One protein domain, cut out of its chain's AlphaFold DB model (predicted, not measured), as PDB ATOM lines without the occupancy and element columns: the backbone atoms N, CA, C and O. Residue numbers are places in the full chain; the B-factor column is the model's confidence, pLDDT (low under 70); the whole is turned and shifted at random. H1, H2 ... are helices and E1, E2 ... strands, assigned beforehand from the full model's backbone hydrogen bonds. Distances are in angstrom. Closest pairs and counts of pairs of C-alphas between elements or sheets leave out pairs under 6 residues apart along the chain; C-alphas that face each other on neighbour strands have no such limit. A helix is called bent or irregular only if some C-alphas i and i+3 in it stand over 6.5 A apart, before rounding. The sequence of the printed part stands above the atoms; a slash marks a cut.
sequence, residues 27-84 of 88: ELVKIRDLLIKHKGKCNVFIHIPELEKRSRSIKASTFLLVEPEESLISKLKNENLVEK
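This is residues 27 to 84 of the 88 residues of an uncharacterized protein of Spirochaetes bacterium (UniProt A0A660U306). Two helices, H1 and H3, pack side by side and run opposite ways, and next to them a long bent strand, E1, makes one side of an elongated loop whose other side is the returning stretch of residues 53 to 69. The short helix H2 is at the turn of this loop, away from the helix pair, and the short last strand E2 comes close to the end of H3. The printed part has 58 residues with three named helices and two named strands, in the order H1, E1, H2, H3, E2; neither strand pairs with a named strand. The class is mixed, helices and strands. The whole is compact, with a radius of gyration of the C-alphas of 11.5 A, and rounded, spanning 30 by 25 by 20 A.

H1, residues 27 to 37, and H3, residues 70 to 77, touch, with the C-alphas of Ile 31 and Leu 76 the closest at 7.3 A. They stand at a shallow tilt of 7 degrees and run opposite ways. H1 and E1, residues 39 to 47, meet only through their link. E1 bends by 78 degrees at residue 42. Residues 42 to 43 of E1 pair antiparallel with residues 65 to 66, and residues 45 to 46 of E1 with residues 58 to 59. H2, residues 49 to 52, meets E1 only through their link and is apart from H1 and H3. The closest C-alphas of H3 and E2, residues 82 to 84, are those of Leu 76 and Val 82, 6.6 A apart. E2 is apart from H1, E1 and H2, and E1 is apart from H3. In H1 and H3 every O i to N i+4 pair is within hydrogen-bond range; H2 is too short for such a pair.

H1 begins at C-alpha 27, at (39.396, -9.763, 51.635), and its 11 residues measure 15.7 A from first to last C-alpha. E1, the longest strand with 9 residues, measures 20.3 A and ends at C-alpha 47, at (45.575, 3.638, 49.036). H2 has four residues and measures 5.1 A. H3 has 8 residues and measures 10.4 A. E2 has three residues, measures 5.8 A and ends at C-alpha 84, at (41.566, 1.022, 41.144).

The two C-alphas farthest apart are those of Lys 37 and Arg 54, at 31.1 A. The printed part has no cut. The link from H2 to H3, 17 residues, is long; the links from H1 to E1, from E1 to H2 and from H3 to E2 are tight. The mean pLDDT of the printed part is 95.1, and no printed residue is under 70.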
ATOM      1  N   GLU A  27      39.192 -10.392  52.944       95.25
ATOM      2  CA  GLU A  27      39.396  -9.763  51.635       95.25
ATOM      3  C   GLU A  27      40.842  -9.270  51.495       95.25
ATOM      4  O   GLU A  27      41.484  -9.494  50.468       95.25
ATOM      5  N   LEU A  28      41.393  -8.664  52.552       94.88
ATOM      6  CA  LEU A  28      42.791  -8.225  52.593       94.88
ATOM      7  C   LEU A  28      43.763  -9.406  52.488       94.88
ATOM      8  O   LEU A  28      44.754  -9.329  51.760       94.88
ATOM      9  N   VAL A  29      43.468 -10.511  53.174       95.69
ATOM     10  CA  VAL A  29      44.234 -11.760  53.091       95.69
ATOM     11  C   VAL A  29      44.213 -12.307  51.666       95.69
ATOM     12  O   VAL A  29      45.270 -12.651  51.138       95.69
ATOM     13  N   LYS A  30      43.057 -12.304  50.995       95.44
ATOM     14  CA  LYS A  30      42.948 -12.746  49.600       95.44
ATOM     15  C   LYS A  30      43.806 -11.897  48.654       95.44
ATOM     16  O   LYS A  30      44.527 -12.455  47.825       95.44
ATOM     17  N   ILE A  31      43.785 -10.568  48.805       96.44
ATOM     18  CA  ILE A  31      44.651  -9.657  48.034       96.44
ATOM     19  C   ILE A  31      46.127  -9.947  48.310       96.44
ATOM     20  O   ILE A  31      46.916 -10.087  47.376       96.44
ATOM     21  N   ARG A  32      46.510 -10.084  49.582       95.94
ATOM     22  CA  ARG A  32      47.885 -10.409  49.978       95.94
ATOM     23  C   ARG A  32      48.355 -11.710  49.328       95.94
ATOM     24  O   ARG A  32      49.438 -11.745  48.748       95.94
ATOM     25  N   ASP A  33      47.550 -12.762  49.396       96.44
ATOM     26  CA  ASP A  33      47.898 -14.073  48.852       96.44
ATOM     27  C   ASP A  33      48.014 -14.038  47.321       96.44
ATOM     28  O   ASP A  33      48.864 -14.718  46.742       96.44
ATOM     29  N   LEU A  34      47.203 -13.212  46.653       96.38
ATOM     30  CA  LEU A  34      47.326 -12.948  45.223       96.38
ATOM     31  C   LEU A  34      48.668 -12.280  44.889       96.38
ATOM     32  O   LEU A  34      49.374 -12.749  43.996       96.38
ATOM     33  N   LEU A  35      49.042 -11.230  45.626       97.25
ATOM     34  CA  LEU A  35      50.300 -10.501  45.434       97.25
ATOM     35  C   LEU A  35      51.520 -11.410  45.663       97.25
ATOM     36  O   LEU A  35      52.438 -11.426  44.848       97.25
ATOM     37  N   ILE A  36      51.506 -12.236  46.716       95.75
ATOM     38  CA  ILE A  36      52.607 -13.161  47.046       95.75
ATOM     39  C   ILE A  36      52.860 -14.193  45.933       95.75
ATOM     40  O   ILE A  36      53.996 -14.641  45.757       95.75
ATOM     41  N   LYS A  37      51.824 -14.573  45.174       96.69
ATOM     42  CA  LYS A  37      51.937 -15.533  44.062       96.69
ATOM     43  C   LYS A  37      52.592 -14.948  42.806       96.69
ATOM     44  O   LYS A  37      53.061 -15.726  41.985       96.69
ATOM     45  N   HIS A  38      52.653 -13.624  42.667       96.38
ATOM     46  CA  HIS A  38      53.165 -12.943  41.470       96.38
ATOM     47  C   HIS A  38      54.406 -12.118  41.837       96.38
ATOM     48  O   HIS A  38      54.401 -10.889  41.782       96.38
ATOM     49  N   LYS A  39      55.462 -12.801  42.297       95.25
ATOM     50  CA  LYS A  39      56.701 -12.164  42.775       95.25
ATOM     51  C   LYS A  39      57.432 -11.436  41.650       95.25
ATOM     52  O   LYS A  39      57.551 -11.964  40.550       95.25
ATOM     53  N   GLY A  40      58.007 -10.279  41.965       94.69
ATOM     54  CA  GLY A  40      58.783  -9.492  41.007       94.69
ATOM     55  C   GLY A  40      59.633  -8.425  41.678       94.69
ATOM     56  O   GLY A  40      60.253  -8.685  42.707       94.69
ATOM     57  N   LYS A  41      59.695  -7.236  41.076       93.81
ATOM     58  CA  LYS A  41      60.578  -6.137  41.514       93.81
ATOM     59  C   LYS A  41      59.836  -4.869  41.935       93.81
ATOM     60  O   LYS A  41      60.469  -3.950  42.450       93.81
ATOM     61  N   CYS A  42      58.522  -4.804  41.732       95.81
ATOM     62  CA  CYS A  42      57.745  -3.604  42.010       95.81
ATOM     63  C   CYS A  42      57.309  -3.548  43.468       95.81
ATOM     64  O   CYS A  42      56.832  -4.536  44.025       95.81
ATOM     65  N   ASN A  43      57.428  -2.370  44.075       97.44
ATOM     66  CA  ASN A  43      56.876  -2.122  45.403       97.44
ATOM     67  C   ASN A  43      55.350  -2.022  45.315       97.44
ATOM     68  O   ASN A  43      54.827  -1.455  44.357       97.44
ATOM     69  N   VAL A  44      54.642  -2.505  46.336       97.88
ATOM     70  CA  VAL A  44      53.183  -2.363  46.421       97.88
ATOM     71  C   VAL A  44      52.814  -1.191  47.328       97.88
ATOM     72  O   VAL A  44      53.314  -1.084  48.450       97.88
ATOM     73  N   PHE A  45      51.907  -0.338  46.859       97.69
ATOM     74  CA  PHE A  45      51.324   0.762  47.618       97.69
ATOM     75  C   PHE A  45      49.811   0.587  47.725       97.69
ATOM     76  O   PHE A  45      49.125   0.391  46.723       97.69
ATOM     77  N   ILE A  46      49.296   0.685  48.947       96.50
ATOM     78  CA  ILE A  46      47.870   0.613  49.249       96.50
ATOM     79  C   ILE A  46      47.359   2.014  49.558       96.50
ATOM     80  O   ILE A  46      47.896   2.728  50.407       96.50
ATOM     81  N   HIS A  47      46.296   2.390  48.870       96.50
ATOM     82  CA  HIS A  47      45.575   3.638  49.036       96.50
ATOM     83  C   HIS A  47      44.228   3.310  49.662       96.50
ATOM     84  O   HIS A  47      43.537   2.393  49.220       96.50
ATOM     85  N   ILE A  48      43.870   4.060  50.700       94.50
ATOM     86  CA  ILE A  48      42.521   4.070  51.270       94.50
ATOM     87  C   ILE A  48      41.955   5.482  51.105       94.50
ATOM     88  O   ILE A  48      42.724   6.442  51.247       94.50
ATOM     89  N   PRO A  49      40.645   5.649  50.843       91.81
ATOM     90  CA  PRO A  49      40.062   6.947  50.505       91.81
ATOM     91  C   PRO A  49      40.370   8.058  51.516       91.81
ATOM     92  O   PRO A  49      40.574   9.211  51.139       91.81
ATOM     93  N   GLU A  50      40.443   7.735  52.811       91.75
ATOM     94  CA  GLU A  50      40.788   8.714  53.847       91.75
ATOM     95  C   GLU A  50      42.238   9.220  53.735       91.75
ATOM     96  O   GLU A  50      42.499  10.410  53.933       91.75
ATOM     97  N   LEU A  51      43.186   8.343  53.389       90.06
ATOM     98  CA  LEU A  51      44.594   8.712  53.235       90.06
ATOM     99  C   LEU A  51      44.861   9.416  51.904       90.06
ATOM    100  O   LEU A  51      45.649  10.364  51.886       90.06
ATOM    101  N   GLU A  52      44.164   9.040  50.826       87.62
ATOM    102  CA  GLU A  52      44.263   9.736  49.533       87.62
ATOM    103  C   GLU A  52      43.872  11.210  49.649       87.62
ATOM    104  O   GLU A  52      44.576  12.073  49.125       87.62
ATOM    105  N   LYS A  53      42.830  11.533  50.431       89.62
ATOM    106  CA  LYS A  53      42.448  12.930  50.728       89.62
ATOM    107  C   LYS A  53      43.585  13.742  51.354       89.62
ATOM    108  O   LYS A  53      43.581  14.966  51.277       89.62
ATOM    109  N   ARG A  54      44.553  13.071  51.984       92.38
ATOM    110  CA  ARG A  54      45.746  13.674  52.595       92.38
ATOM    111  C   ARG A  54      47.009  13.462  51.756       92.38
ATOM    112  O   ARG A  54      48.100  13.712  52.260       92.38
ATOM    113  N   SER A  55      46.875  12.991  50.512       90.50
ATOM    114  CA  SER A  55      47.986  12.623  49.621       90.50
ATOM    115  C   SER A  55      48.959  11.627  50.266       90.50
ATOM    116  O   SER A  55      50.177  11.750  50.142       90.50
ATOM    117  N   ARG A  56      48.425  10.654  51.012       93.38
ATOM    118  CA  ARG A  56      49.200   9.608  51.686       93.38
ATOM    119  C   ARG A  56      48.780   8.231  51.198       93.38
ATOM    120  O   ARG A  56      47.629   8.001  50.851       93.38
ATOM    121  N   SER A  57      49.728   7.305  51.251       94.62
ATOM    122  CA  SER A  57      49.512   5.890  50.973       94.62
ATOM    123  C   SER A  57      50.318   5.039  51.944       94.62
ATOM    124  O   SER A  57      51.233   5.524  52.616       94.62
ATOM    125  N   ILE A  58      49.960   3.765  52.029       95.19
ATOM    126  CA  ILE A  58      50.658   2.773  52.832       95.19
ATOM    127  C   ILE A  58      51.567   2.000  51.886       95.19
ATOM    128  O   ILE A  58      51.096   1.255  51.027       95.19
ATOM    129  N   LYS A  59      52.882   2.150  52.046       96.75
ATOM    130  CA  LYS A  59      53.827   1.243  51.400       96.75
ATOM    131  C   LYS A  59      53.718  -0.119  52.085       96.75
ATOM    132  O   LYS A  59      53.879  -0.206  53.302       96.75
ATOM    133  N   ALA A  60      53.441  -1.167  51.315       95.19
ATOM    134  CA  ALA A  60      53.463  -2.528  51.833       95.19
ATOM    135  C   ALA A  60      54.885  -2.920  52.272       95.19
ATOM    136  O   ALA A  60      55.853  -2.180  52.072       95.19
ATOM    137  N   SER A  61      55.022  -4.107  52.872       93.81
ATOM    138  CA  SER A  61      56.328  -4.641  53.269       93.81
ATOM    139  C   SER A  61      57.352  -4.517  52.137       93.81
ATOM    140  O   SER A  61      57.066  -4.873  50.995       93.81
ATOM    141  N   THR A  62      58.570  -4.078  52.460       91.38
ATOM    142  CA  THR A  62      59.690  -4.003  51.504       91.38
ATOM    143  C   THR A  62      60.076  -5.364  50.928       91.38
ATOM    144  O   THR A  62      60.762  -5.424  49.913       91.38
ATOM    145  N   PHE A  63      59.636  -6.452  51.564       93.31
ATOM    146  CA  PHE A  63      59.837  -7.823  51.101       93.31
ATOM    147  C   PHE A  63      58.697  -8.331  50.203       93.31
ATOM    148  O   PHE A  63      58.826  -9.398  49.604       93.31
ATOM    149  N   LEU A  64      57.589  -7.589  50.090       95.69
ATOM    150  CA  LEU A  64      56.504  -7.886  49.158       95.69
ATOM    151  C   LEU A  64      56.750  -7.142  47.843       95.69
ATOM    152  O   LEU A  64      56.245  -6.041  47.624       95.69
ATOM    153  N   LEU A  65      57.548  -7.765  46.978       96.69
ATOM    154  CA  LEU A  65      57.810  -7.276  45.630       96.69
ATOM    155  C   LEU A  65      57.025  -8.094  44.610       96.69
ATOM    156  O   LEU A  65      57.036  -9.327  44.663       96.69
ATOM    157  N   VAL A  66      56.380  -7.411  43.668       96.94
ATOM    158  CA  VAL A  66      55.481  -8.037  42.690       96.94
ATOM    159  C   VAL A  66      55.885  -7.741  41.253       96.94
ATOM    160  O   VAL A  66      56.517  -6.724  40.971       96.94
ATOM    161  N   GLU A  67      55.541  -8.645  40.347       96.25
ATOM    162  CA  GLU A  67      55.598  -8.405  38.906       96.25
ATOM    163  C   GLU A  67      54.191  -7.987  38.461       96.25
ATOM    164  O   GLU A  67      53.258  -8.785  38.580       96.25
ATOM    165  N   PRO A  68      53.979  -6.741  38.007       94.25
ATOM    166  CA  PRO A  68      52.662  -6.238  37.639       94.25
ATOM    167  C   PRO A  68      52.270  -6.693  36.229       94.25
ATOM    168  O   PRO A  68      51.931  -5.891  35.361       94.25
ATOM    169  N   GLU A  69      52.321  -8.000  35.997       94.88
ATOM    170  CA  GLU A  69      51.847  -8.604  34.762       94.88
ATOM    171  C   GLU A  69      50.330  -8.414  34.597       94.88
ATOM    172  O   GLU A  69      49.571  -8.283  35.564       94.88
ATOM    173  N   GLU A  70      49.864  -8.430  33.349       94.06
ATOM    174  CA  GLU A  70      48.456  -8.200  33.013       94.06
ATOM    175  C   GLU A  70      47.516  -9.181  33.733       94.06
ATOM    176  O   GLU A  70      46.413  -8.810  34.143       94.06
ATOM    177  N   SER A  71      47.975 -10.416  33.960       95.44
ATOM    178  CA  SER A  71      47.221 -11.449  34.672       95.44
ATOM    179  C   SER A  71      46.983 -11.086  36.147       95.44
ATOM    180  O   SER A  71      45.872 -11.275  36.648       95.44
ATOM    181  N   LEU A  72      47.981 -10.514  36.833       96.38
ATOM    182  CA  LEU A  72      47.860 -10.012  38.201       96.38
ATOM    183  C   LEU A  72      46.917  -8.809  38.240       96.38
ATOM    184  O   LEU A  72      45.975  -8.791  39.034       96.38
ATOM    185  N   ILE A  73      47.145  -7.823  37.366       97.12
ATOM    186  CA  ILE A  73      46.348  -6.588  37.309       97.12
ATOM    187  C   ILE A  73      44.872  -6.913  37.065       97.12
ATOM    188  O   ILE A  73      43.999  -6.360  37.735       97.12
ATOM    189  N   SER A  74      44.587  -7.829  36.140       96.69
ATOM    190  CA  SER A  74      43.220  -8.246  35.816       96.69
ATOM    191  C   SER A  74      42.546  -8.945  36.993       96.69
ATOM    192  O   SER A  74      41.399  -8.640  37.308       96.69
ATOM    193  N   LYS A  75      43.261  -9.837  37.697       97.50
ATOM    194  CA  LYS A  75      42.730 -10.482  38.908       97.50
ATOM    195  C   LYS A  75      42.428  -9.453  39.995       97.50
ATOM    196  O   LYS A  75      41.335  -9.484  40.538       97.50
ATOM    197  N   LEU A  76      43.343  -8.516  40.256       97.50
ATOM    198  CA  LEU A  76      43.151  -7.455  41.252       97.50
ATOM    199  C   LEU A  76      41.936  -6.581  40.940       97.50
ATOM    200  O   LEU A  76      41.149  -6.316  41.835       97.50
ATOM    201  N   LYS A  77      41.748  -6.173  39.679       96.56
ATOM    202  CA  LYS A  77      40.583  -5.374  39.257       96.56
ATOM    203  C   LYS A  77      39.243  -6.097  39.438       96.56
ATOM    204  O   LYS A  77      38.219  -5.434  39.550       96.56
ATOM    205  N   ASN A  78      39.249  -7.428  39.454       96.38
ATOM    206  CA  ASN A  78      38.049  -8.241  39.655       96.38
ATOM    207  C   ASN A  78      37.745  -8.509  41.137       96.38
ATOM    208  O   ASN A  78      36.700  -9.078  41.454       96.38
ATOM    209  N   GLU A  79      38.636  -8.130  42.054       95.56
ATOM    210  CA  GLU A  79      38.386  -8.271  43.482       95.56
ATOM    211  C   GLU A  79      37.468  -7.153  43.966       95.56
ATOM    212  O   GLU A  79      37.766  -5.974  43.795       95.56
ATOM    213  N   ASN A  80      36.366  -7.516  44.629       93.50
ATOM    214  CA  ASN A  80      35.360  -6.554  45.088       93.50
ATOM    215  C   ASN A  80      35.952  -5.427  45.948       93.50
ATOM    216  O   ASN A  80      35.436  -4.314  45.931       93.50
ATOM    217  N   LEU A  81      37.015  -5.709  46.700       96.06
ATOM    218  CA  LEU A  81      37.668  -4.734  47.563       96.06
ATOM    219  C   LEU A  81      38.460  -3.665  46.783       96.06
ATOM    220  O   LEU A  81      38.678  -2.578  47.309       96.06
ATOM    221  N   VAL A  82      38.900  -3.943  45.557       96.94
ATOM    222  CA  VAL A  82      39.795  -3.063  44.794       96.94
ATOM    223  C   VAL A  82      38.979  -2.140  43.893       96.94
ATOM    224  O   VAL A  82      38.251  -2.587  43.015       96.94
ATOM    225  N   GLU A  83      39.121  -0.830  44.082       96.19
ATOM    226  CA  GLU A  83      38.465   0.184  43.248       96.19
ATOM    227  C   GLU A  83      39.316   0.566  42.036       96.19
ATOM    228  O   GLU A  83      38.793   0.832  40.952       96.19
ATOM    229  N   LYS A  84      40.642   0.612  42.205       96.50
ATOM    230  CA  LYS A  84      41.566   1.022  41.144       96.50
ATOM    231  C   LYS A  84      42.914   0.332  41.274       96.50
ATOM    232  O   LYS A  84      43.419   0.131  42.375       96.50
TER     233      LYS A  84